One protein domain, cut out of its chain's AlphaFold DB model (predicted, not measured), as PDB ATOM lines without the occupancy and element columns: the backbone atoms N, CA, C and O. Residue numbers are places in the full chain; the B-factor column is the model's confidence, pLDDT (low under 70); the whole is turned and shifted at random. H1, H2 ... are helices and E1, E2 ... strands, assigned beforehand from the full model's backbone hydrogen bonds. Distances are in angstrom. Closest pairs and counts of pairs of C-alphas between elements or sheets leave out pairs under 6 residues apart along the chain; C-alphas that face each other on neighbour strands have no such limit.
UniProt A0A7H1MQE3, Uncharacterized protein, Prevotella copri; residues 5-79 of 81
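AT A GLANCE: This is residues 5 to 79 of the 81 residues of an uncharacterized protein of Prevotella copri (UniProt A0A7H1MQE3). Look for a small head, the hairpin of E1 and E2 with helix H1 packed on E2, and a long arm, residues 57 to 79, of which 57 to 77 belong to H2, sticking out from it. The printed part has 75 residues, with named elements E1, E2, H1, H2 in that order; the sheet E1 - E2 is antiparallel and the class is mostly helix. The whole is only just loose, close to extended, with a radius of gyration of the C-alphas of 16.6 A and spans of 54 by 28 by 21 A.

HOW THE PARTS SIT: From Thr 5, E1, residues 5 to 8, forms an antiparallel hairpin with E2, residues 14 to 18, at 165 degrees; N 7 and O 15 are 2.9 A apart, within hydrogen-bond range. Next, H1, residues 28 to 39, comes closest to E2 at the C-alphas of Met 31 and Phe 14, 6.6 A apart. H2, residues 53 to 77, is apart from E1, E2 and H1. In H1 and H2 every O i to N i+4 pair is within hydrogen-bond range.

IN THESE COORDINATES: Find C-alpha 5 at (21.615, 11.985, 24.197), where E1 begins; E1 spans 10.0 A, E2 13.6 A and H1 16.9 A. H2 runs 36.8 A to C-alpha 77 at (53.188, -21.936, 13.675).

THE WHOLE: The C-alphas of Ser 41 and Lys 79, the two farthest apart, are 56.0 A apart. The printed part has no cut; the link H1 to H2 is long, and residues 72 to 73 and 76 to 79 have pLDDT under 70.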
ATOM      1  N   THR A   5      20.593  11.281  23.417       97.69
ATOM      2  CA  THR A   5      21.615  11.985  24.197       97.69
ATOM      3  C   THR A   5      22.980  11.732  23.583       97.69
ATOM      4  O   THR A   5      23.351  10.584  23.348       97.69
ATOM      5  N   ILE A   6      23.744  12.800  23.356       98.00
ATOM      6  CA  ILE A   6      25.125  12.728  22.877       98.00
ATOM      7  C   ILE A   6      26.036  13.132  24.028       98.00
ATOM      8  O   ILE A   6      25.883  14.216  24.595       98.00
ATOM      9  N   LYS A   7      26.998  12.275  24.360       98.06
ATOM     10  CA  LYS A   7      28.042  12.575  25.337       98.06
ATOM     11  C   LYS A   7      29.387  12.637  24.632       98.06
ATOM     12  O   LYS A   7      29.777  11.676  23.981       98.06
ATOM     13  N   GLN A   8      30.091  13.755  24.784       98.00
ATOM     14  CA  GLN A   8      31.482  13.887  24.361       98.00
ATOM     15  C   GLN A   8      32.402  13.591  25.547       98.00
ATOM     16  O   GLN A   8      32.187  14.095  26.651       98.00
ATOM     17  N   TYR A   9      33.422  12.775  25.315       96.56
ATOM     18  CA  TYR A   9      34.442  12.435  26.298       96.56
ATOM     19  C   TYR A   9      35.718  13.254  26.070       96.56
ATOM     20  O   TYR A   9      35.984  13.749  24.975       96.56
ATOM     21  N   ASN A  10      36.546  13.380  27.111       95.88
ATOM     22  CA  ASN A  10      37.774  14.189  27.076       95.88
ATOM     23  C   ASN A  10      38.815  13.693  26.054       95.88
ATOM     24  O   ASN A  10      39.706  14.445  25.676       95.88
ATOM     25  N   ASN A  11      38.714  12.434  25.619       93.69
ATOM     26  CA  ASN A  11      39.557  11.831  24.584       93.69
ATOM     27  C   ASN A  11      39.084  12.154  23.151       93.69
ATOM     28  O   ASN A  11      39.693  11.690  22.194       93.69
ATOM     29  N   GLY A  12      38.023  12.953  22.995       93.25
ATOM     30  CA  GLY A  12      37.485  13.365  21.699       93.25
ATOM     31  C   GLY A  12      36.454  12.405  21.104       93.25
ATOM     32  O   GLY A  12      35.865  12.746  20.080       93.25
ATOM     33  N   TYR A  13      36.195  11.257  21.739       97.56
ATOM     34  CA  TYR A  13      35.143  10.336  21.311       97.56
ATOM     35  C   TYR A  13      33.761  10.787  21.771       97.56
ATOM     36  O   TYR A  13      33.592  11.517  22.756       97.56
ATOM     37  N   PHE A  14      32.761  10.292  21.057       98.25
ATOM     38  CA  PHE A  14      31.353  10.500  21.333       98.25
ATOM     39  C   PHE A  14      30.679   9.169  21.636       98.25
ATOM     40  O   PHE A  14      31.044   8.137  21.086       98.25
ATOM     41  N   GLU A  15      29.649   9.199  22.467       97.88
ATOM     42  CA  GLU A  15      28.719   8.085  22.618       97.88
ATOM     43  C   GLU A  15      27.291   8.610  22.537       97.88
ATOM     44  O   GLU A  15      26.945   9.634  23.140       97.88
ATOM     45  N   VAL A  16      26.472   7.911  21.758       97.69
ATOM     46  CA  VAL A  16      25.063   8.227  21.542       97.69
ATOM     47  C   VAL A  16      24.215   7.247  22.338       97.69
ATOM     48  O   VAL A  16      24.423   6.039  22.258       97.69
ATOM     49  N   PHE A  17      23.234   7.767  23.069       97.19
ATOM     50  CA  PHE A  17      22.290   6.999  23.875       97.19
ATOM     51  C   PHE A  17      20.862   7.217  23.378       97.19
ATOM     52  O   PHE A  17      20.471   8.346  23.079       97.19
ATOM     53  N   GLN A  18      20.073   6.143  23.334       95.50
ATOM     54  CA  GLN A  18      18.627   6.197  23.114       95.50
ATOM     55  C   GLN A  18      17.965   5.064  23.909       95.50
ATOM     56  O   GLN A  18      18.111   3.890  23.569       95.50
ATOM     57  N   GLY A  19      17.233   5.416  24.970       93.94
ATOM     58  CA  GLY A  19      16.669   4.431  25.896       93.94
ATOM     59  C   GLY A  19      17.758   3.671  26.665       93.94
ATOM     60  O   GLY A  19      18.631   4.283  27.271       93.94
ATOM     61  N   ASP A  20      17.701   2.342  26.627       94.94
ATOM     62  CA  ASP A  20      18.646   1.409  27.261       94.94
ATOM     63  C   ASP A  20      19.844   1.037  26.366       94.94
ATOM     64  O   ASP A  20      20.688   0.221  26.747       94.94
ATOM     65  N   LYS A  21      19.928   1.629  25.169       96.00
ATOM     66  CA  LYS A  21      20.969   1.340  24.181       96.00
ATOM     67  C   LYS A  21      21.962   2.480  24.054       96.00
ATOM     68  O   LYS A  21      21.588   3.653  24.120       96.00
ATOM     69  N   SER A  22      23.206   2.129  23.745       96.81
ATOM     70  CA  SER A  22      24.210   3.100  23.314       96.81
ATOM     71  C   SER A  22      25.031   2.614  22.122       96.81
ATOM     72  O   SER A  22      24.996   1.431  21.779       96.81
ATOM     73  N   SER A  23      25.757   3.527  21.480       96.69
ATOM     74  CA  SER A  23      26.621   3.228  20.331       96.69
ATOM     75  C   SER A  23      27.981   2.633  20.701       96.69
ATOM     76  O   SER A  23      28.616   1.999  19.865       96.69
ATOM     77  N   GLY A  24      28.441   2.847  21.938       94.75
ATOM     78  CA  GLY A  24      29.871   2.791  22.252       94.75
ATOM     79  C   GLY A  24      30.616   4.015  21.706       94.75
ATOM     80  O   GLY A  24      29.985   4.998  21.304       94.75
ATOM     81  N   GLU A  25      31.948   3.956  21.714       95.88
ATOM     82  CA  GLU A  25      32.806   5.057  21.265       95.88
ATOM     83  C   GLU A  25      32.725   5.252  19.744       95.88
ATOM     84  O   GLU A  25      32.923   4.314  18.976       95.88
ATOM     85  N   LEU A  26      32.449   6.487  19.329       96.94
ATOM     86  CA  LEU A  26      32.380   6.930  17.940       96.94
ATOM     87  C   LEU A  26      33.275   8.150  17.719       96.94
ATOM     88  O   LEU A  26      33.390   9.027  18.585       96.94
ATOM     89  N   GLY A  27      33.850   8.251  16.526       97.31
ATOM     90  CA  GLY A  27      34.393   9.497  16.001       97.31
ATOM     91  C   GLY A  27      33.295  10.511  15.655       97.31
ATOM     92  O   GLY A  27      32.100  10.210  15.664       97.31
ATOM     93  N   PHE A  28      33.701  11.738  15.321       96.75
ATOM     94  CA  PHE A  28      32.768  12.828  15.014       96.75
ATOM     95  C   PHE A  28      31.840  12.508  13.828       96.75
ATOM     96  O   PHE A  28      30.621  12.607  13.960       96.75
ATOM     97  N   ASP A  29      32.395  12.066  12.695       96.81
ATOM     98  CA  ASP A  29      31.606  11.764  11.492       96.81
ATOM     99  C   ASP A  29      30.691  10.547  11.687       96.81
ATOM    100  O   ASP A  29      29.551  10.526  11.218       96.81
ATOM    101  N   GLU A  30      31.157   9.546  12.436       97.00
ATOM    102  CA  GLU A  30      30.369   8.362  12.791       97.00
ATOM    103  C   GLU A  30      29.174   8.738  13.674       97.00
ATOM    104  O   GLU A  30      28.053   8.282  13.433       97.00
ATOM    105  N   MET A  31      29.393   9.621  14.655       97.31
ATOM    106  CA  MET A  31      28.335  10.179  15.493       97.31
ATOM    107  C   MET A  31      27.296  10.926  14.648       97.31
ATOM    108  O   MET A  31      26.103  10.643  14.778       97.31
ATOM    109  N   LEU A  32      27.711  11.803  13.727       96.69
ATOM    110  CA  LEU A  32      26.782  12.516  12.839       96.69
ATOM    111  C   LEU A  32      25.963  11.559  11.960       96.69
ATOM    112  O   LEU A  32      24.745  11.727  11.818       96.69
ATOM    113  N   GLY A  33      26.610  10.532  11.401       95.38
ATOM    114  CA  GLY A  33      25.946   9.502  10.601       95.38
ATOM    115  C   GLY A  33      24.898   8.726  11.399       95.38
ATOM    116  O   GLY A  33      23.778   8.511  10.921       95.38
ATOM    117  N   LEU A  34      25.215   8.361  12.644       96.69
ATOM    118  CA  LEU A  34      24.286   7.654  13.520       96.69
ATOM    119  C   LEU A  34      23.089   8.527  13.920       96.69
ATOM    120  O   LEU A  34      21.952   8.064  13.839       96.69
ATOM    121  N   ILE A  35      23.311   9.789  14.301       95.50
ATOM    122  CA  ILE A  35      22.226  10.721  14.655       95.50
ATOM    123  C   ILE A  35      21.286  10.947  13.471       95.50
ATOM    124  O   ILE A  35      20.061  10.879  13.622       95.50
ATOM    125  N   THR A  36      21.848  11.146  12.279       94.62
ATOM    126  CA  THR A  36      21.061  11.249  11.045       94.62
ATOM    127  C   THR A  36      20.215   9.990  10.862       94.62
ATOM    128  O   THR A  36      19.002  10.069  10.700       94.62
ATOM    129  N   SER A  37      20.815   8.811  11.009       94.81
ATOM    130  CA  SER A  37      20.108   7.538  10.840       94.81
ATOM    131  C   SER A  37      19.003   7.299  11.874       94.81
ATOM    132  O   SER A  37      17.942   6.773  11.536       94.81
ATOM    133  N   LEU A  38      19.213   7.701  13.132       93.56
ATOM    134  CA  LEU A  38      18.222   7.577  14.207       93.56
ATOM    135  C   LEU A  38      17.013   8.499  14.010       93.56
ATOM    136  O   LEU A  38      15.926   8.191  14.504       93.56
ATOM    137  N   THR A  39      17.194   9.608  13.291       92.12
ATOM    138  CA  THR A  39      16.147  10.609  13.034       92.12
ATOM    139  C   THR A  39      15.403  10.391  11.713       92.12
ATOM    140  O   THR A  39      14.346  10.984  11.502       92.12
ATOM    141  N   MET A  40      15.878   9.491  10.846       91.56
ATOM    142  CA  MET A  40      15.178   9.104   9.616       91.56
ATOM    143  C   MET A  40      13.899   8.300   9.904       91.56
ATOM    144  O   MET A  40      13.847   7.466  10.809       91.56
ATOM    145  N   SER A  41      12.842   8.491   9.110       87.25
ATOM    146  CA  SER A  41      11.597   7.711   9.228       87.25
ATOM    147  C   SER A  41      11.748   6.280   8.703       87.25
ATOM    148  O   SER A  41      11.257   5.344   9.327       87.25
ATOM    149  N   GLU A  42      12.482   6.105   7.605       88.88
ATOM    150  CA  GLU A  42      12.703   4.831   6.917       88.88
ATOM    151  C   GLU A  42      14.188   4.624   6.611       88.88
ATOM    152  O   GLU A  42      14.956   5.582   6.617       88.88
ATOM    153  N   ARG A  43      14.580   3.374   6.311       81.81
ATOM    154  CA  ARG A  43      15.950   2.984   5.916       81.81
ATOM    155  C   ARG A  43      17.003   3.606   6.832       81.81
ATOM    156  O   ARG A  43      17.724   4.509   6.433       81.81
ATOM    157  N   ARG A  44      17.066   3.109   8.065       87.25
ATOM    158  CA  ARG A  44      17.960   3.603   9.114       87.25
ATOM    159  C   ARG A  44      19.256   2.783   9.118       87.25
ATOM    160  O   ARG A  44      19.276   1.724   9.755       87.25
ATOM    161  N   PRO A  45      20.311   3.183   8.382       86.06
ATOM    162  CA  PRO A  45      21.597   2.509   8.488       86.06
ATOM    163  C   PRO A  45      22.167   2.698   9.900       86.06
ATOM    164  O   PRO A  45      21.629   3.441  10.713       86.06
ATOM    165  N   CYS A  46      23.238   1.987  10.235       84.25
ATOM    166  CA  CYS A  46      23.963   2.184  11.497       84.25
ATOM    167  C   CYS A  46      23.193   1.838  12.787       84.25
ATOM    168  O   CYS A  46      23.790   1.871  13.861       84.25
ATOM    169  N   LEU A  47      21.924   1.409  12.725       88.75
ATOM    170  CA  LEU A  47      21.186   0.952  13.912       88.75
ATOM    171  C   LEU A  47      21.837  -0.253  14.588       88.75
ATOM    172  O   LEU A  47      21.666  -0.428  15.792       88.75
ATOM    173  N   GLN A  48      22.608  -1.052  13.845       91.25
ATOM    174  CA  GLN A  48      23.369  -2.164  14.413       91.25
ATOM    175  C   GLN A  48      24.415  -1.719  15.446       91.25
ATOM    176  O   GLN A  48      24.920  -2.558  16.183       91.25
ATOM    177  N   TRP A  49      24.760  -0.430  15.503       94.38
ATOM    178  CA  TRP A  49      25.656   0.112  16.526       94.38
ATOM    179  C   TRP A  49      24.949   0.334  17.866       94.38
ATOM    180  O   TRP A  49      25.602   0.297  18.902       94.38
ATOM    181  N   MET A  50      23.621   0.501  17.872       96.38
ATOM    182  CA  MET A  50      22.846   0.704  19.097       96.38
ATOM    183  C   MET A  50      22.577  -0.626  19.796       96.38
ATOM    184  O   MET A  50      21.697  -1.391  19.395       96.38
ATOM    185  N   LYS A  51      23.313  -0.874  20.877       96.44
ATOM    186  CA  LYS A  51      23.269  -2.131  21.631       96.44
ATOM    187  C   LYS A  51      22.936  -1.879  23.087       96.44
ATOM    188  O   LYS A  51      23.302  -0.837  23.634       96.44
ATOM    189  N   THR A  52      22.258  -2.841  23.708       96.75
ATOM    190  CA  THR A  52      22.141  -2.857  25.169       96.75
ATOM    191  C   THR A  52      23.499  -3.174  25.785       96.75
ATOM    192  O   THR A  52      24.423  -3.646  25.106       96.75
ATOM    193  N   LYS A  53      23.625  -2.940  27.090       93.38
ATOM    194  CA  LYS A  53      24.843  -3.288  27.819       93.38
ATOM    195  C   LYS A  53      25.174  -4.777  27.683       93.38
ATOM    196  O   LYS A  53      26.309  -5.121  27.380       93.38
ATOM    197  N   GLU A  54      24.180  -5.647  27.825       93.88
ATOM    198  CA  GLU A  54      24.348  -7.103  27.778       93.88
ATOM    199  C   GLU A  54      24.829  -7.568  26.401       93.88
ATOM    200  O   GLU A  54      25.685  -8.444  26.305       93.88
ATOM    201  N   GLN A  55      24.305  -6.963  25.329       93.94
ATOM    202  CA  GLN A  55      24.741  -7.261  23.966       93.94
ATOM    203  C   GLN A  55      26.202  -6.865  23.744       93.94
ATOM    204  O   GLN A  55      26.958  -7.635  23.155       93.94
ATOM    205  N   ARG A  56      26.612  -5.689  24.234       90.38
ATOM    206  CA  ARG A  56      28.001  -5.227  24.119       90.38
ATOM    207  C   ARG A  56      28.957  -6.093  24.935       90.38
ATOM    208  O   ARG A  56      29.985  -6.511  24.412       90.38
ATOM    209  N   ASP A  57      28.592  -6.404  26.176       90.62
ATOM    210  CA  ASP A  57      29.394  -7.252  27.059       90.62
ATOM    211  C   ASP A  57      29.564  -8.662  26.442       90.62
ATOM    212  O   ASP A  57      30.652  -9.240  26.471       90.62
ATOM    213  N   ALA A  58      28.518  -9.209  25.806       91.62
ATOM    214  CA  ALA A  58      28.595 -10.491  25.102       91.62
ATOM    215  C   ALA A  58      29.550 -10.455  23.895       91.62
ATOM    216  O   ALA A  58      30.304 -11.405  23.672       91.62
ATOM    217  N   GLU A  59      29.553  -9.369  23.124       87.31
ATOM    218  CA  GLU A  59      30.463  -9.204  21.985       87.31
ATOM    219  C   GLU A  59      31.920  -9.057  22.411       87.31
ATOM    220  O   GLU A  59      32.802  -9.633  21.775       87.31
ATOM    221  N   GLU A  60      32.177  -8.343  23.506       85.50
ATOM    222  CA  GLU A  60      33.518  -8.218  24.075       85.50
ATOM    223  C   GLU A  60      34.086  -9.590  24.464       85.50
ATOM    224  O   GLU A  60      35.239  -9.904  24.151       85.50
ATOM    225  N   ILE A  61      33.262 -10.457  25.064       86.06
ATOM    226  CA  ILE A  61      33.653 -11.829  25.415       86.06
ATOM    227  C   ILE A  61      34.030 -12.629  24.163       86.06
ATOM    228  O   ILE A  61      35.062 -13.306  24.154       86.06
ATOM    229  N   VAL A  62      33.223 -12.545  23.103       84.69
ATOM    230  CA  VAL A  62      33.493 -13.247  21.838       84.69
ATOM    231  C   VAL A  62      34.781 -12.730  21.198       84.69
ATOM    232  O   VAL A  62      35.645 -13.527  20.826       84.69
ATOM    233  N   LEU A  63      34.963 -11.408  21.126       80.81
ATOM    234  CA  LEU A  63      36.177 -10.786  20.592       80.81
ATOM    235  C   LEU A  63      37.423 -11.219  21.375       80.81
ATOM    236  O   LEU A  63      38.437 -11.579  20.774       80.81
ATOM    237  N   ALA A  64      37.338 -11.269  22.706       81.50
ATOM    238  CA  ALA A  64      38.429 -11.731  23.558       81.50
ATOM    239  C   ALA A  64      38.769 -13.218  23.336       81.50
ATOM    240  O   ALA A  64      39.943 -13.597  23.380       81.50
ATOM    241  N   GLN A  65      37.770 -14.071  23.092       80.31
ATOM    242  CA  GLN A  65      37.980 -15.490  22.779       80.31
ATOM    243  C   GLN A  65      38.642 -15.683  21.410       80.31
ATOM    244  O   GLN A  65      39.608 -16.441  21.307       80.31
ATOM    245  N   VAL A  66      38.175 -14.961  20.387       82.31
ATOM    246  CA  VAL A  66      38.757 -14.997  19.035       82.31
ATOM    247  C   VAL A  66      40.206 -14.512  19.063       82.31
ATOM    248  O   VAL A  66      41.089 -15.199  18.549       82.31
ATOM    249  N   ALA A  67      40.480 -13.391  19.738       79.12
ATOM    250  CA  ALA A  67      41.835 -12.863  19.880       79.12
ATOM    251  C   ALA A  67      42.781 -13.877  20.546       79.12
ATOM    252  O   ALA A  67      43.896 -14.089  20.068       79.12
ATOM    253  N   LYS A  68      42.328 -14.556  21.610       75.75
ATOM    254  CA  LYS A  68      43.101 -15.635  22.244       75.75
ATOM    255  C   LYS A  68      43.374 -16.770  21.259       75.75
ATOM    256  O   LYS A  68      44.531 -17.152  21.113       75.75
ATOM    257  N   GLY A  69      42.349 -17.267  20.562       74.56
ATOM    258  CA  GLY A  69      42.483 -18.338  19.567       74.56
ATOM    259  C   GLY A  69      43.527 -18.023  18.490       74.56
ATOM    260  O   GLY A  69      44.451 -18.807  18.280       74.56
ATOM    261  N   SER A  70      43.460 -16.831  17.894       72.00
ATOM    262  CA  SER A  70      44.423 -16.395  16.873       72.00
ATOM    263  C   SER A  70      45.851 -16.239  17.411       72.00
ATOM    264  O   SER A  70      46.816 -16.509  16.694       72.00
ATOM    265  N   ILE A  71      46.030 -15.829  18.672       71.50
ATOM    266  CA  ILE A  71      47.360 -15.787  19.300       71.50
ATOM    267  C   ILE A  71      47.923 -17.208  19.457       71.50
ATOM    268  O   ILE A  71      49.090 -17.436  19.134       71.50
ATOM    269  N   PHE A  72      47.108 -18.170  19.901       63.53
ATOM    270  CA  PHE A  72      47.543 -19.561  20.068       63.53
ATOM    271  C   PHE A  72      47.986 -20.203  18.745       63.53
ATOM    272  O   PHE A  72      49.049 -20.827  18.707       63.53
ATOM    273  N   GLU A  73      47.237 -20.013  17.655       66.56
ATOM    274  CA  GLU A  73      47.601 -20.542  16.331       66.56
ATOM    275  C   GLU A  73      48.934 -19.973  15.819       66.56
ATOM    276  O   GLU A  73      49.803 -20.714  15.351       66.56
ATOM    277  N   ASN A  74      49.144 -18.664  15.976       70.38
ATOM    278  CA  ASN A  74      50.383 -18.006  15.559       70.38
ATOM    279  C   ASN A  74      51.610 -18.469  16.367       70.38
ATOM    280  O   ASN A  74      52.711 -18.557  15.818       70.38
ATOM    281  N   VAL A  75      51.443 -18.792  17.655       72.00
ATOM    282  CA  VAL A  75      52.522 -19.330  18.505       72.00
ATOM    283  C   VAL A  75      52.896 -20.761  18.107       72.00
ATOM    284  O   VAL A  75      54.080 -21.090  18.101       72.00
ATOM    285  N   GLN A  76      51.921 -21.603  17.744       66.69
ATOM    286  CA  GLN A  76      52.198 -22.960  17.254       66.69
ATOM    287  C   GLN A  76      52.952 -22.930  15.921       66.69
ATOM    288  O   GLN A  76      53.945 -23.637  15.763       66.69
ATOM    289  N   LYS A  77      52.546 -22.055  14.991       64.50
ATOM    290  CA  LYS A  77      53.188 -21.936  13.675       64.50
ATOM    291  C   LYS A  77      54.659 -21.503  13.761       64.50
ATOM    292  O   LYS A  77      55.475 -22.016  13.009       64.50
ATOM    293  N   LYS A  78      55.015 -20.635  14.716       64.56
ATOM    294  CA  LYS A  78      56.407 -20.197  14.957       64.56
ATOM    295  C   LYS A  78      57.299 -21.221  15.669       64.56
ATOM    296  O   LYS A  78      58.499 -21.002  15.753       64.56
ATOM    297  N   LYS A  79      56.735 -22.291  16.239       60.41
ATOM    298  CA  LYS A  79      57.494 -23.351  16.930       60.41
ATOM    299  C   LYS A  79      57.853 -24.537  16.025       60.41
ATOM    300  O   LYS A  79      58.546 -25.436  16.489       60.41
TER     301      LYS A  79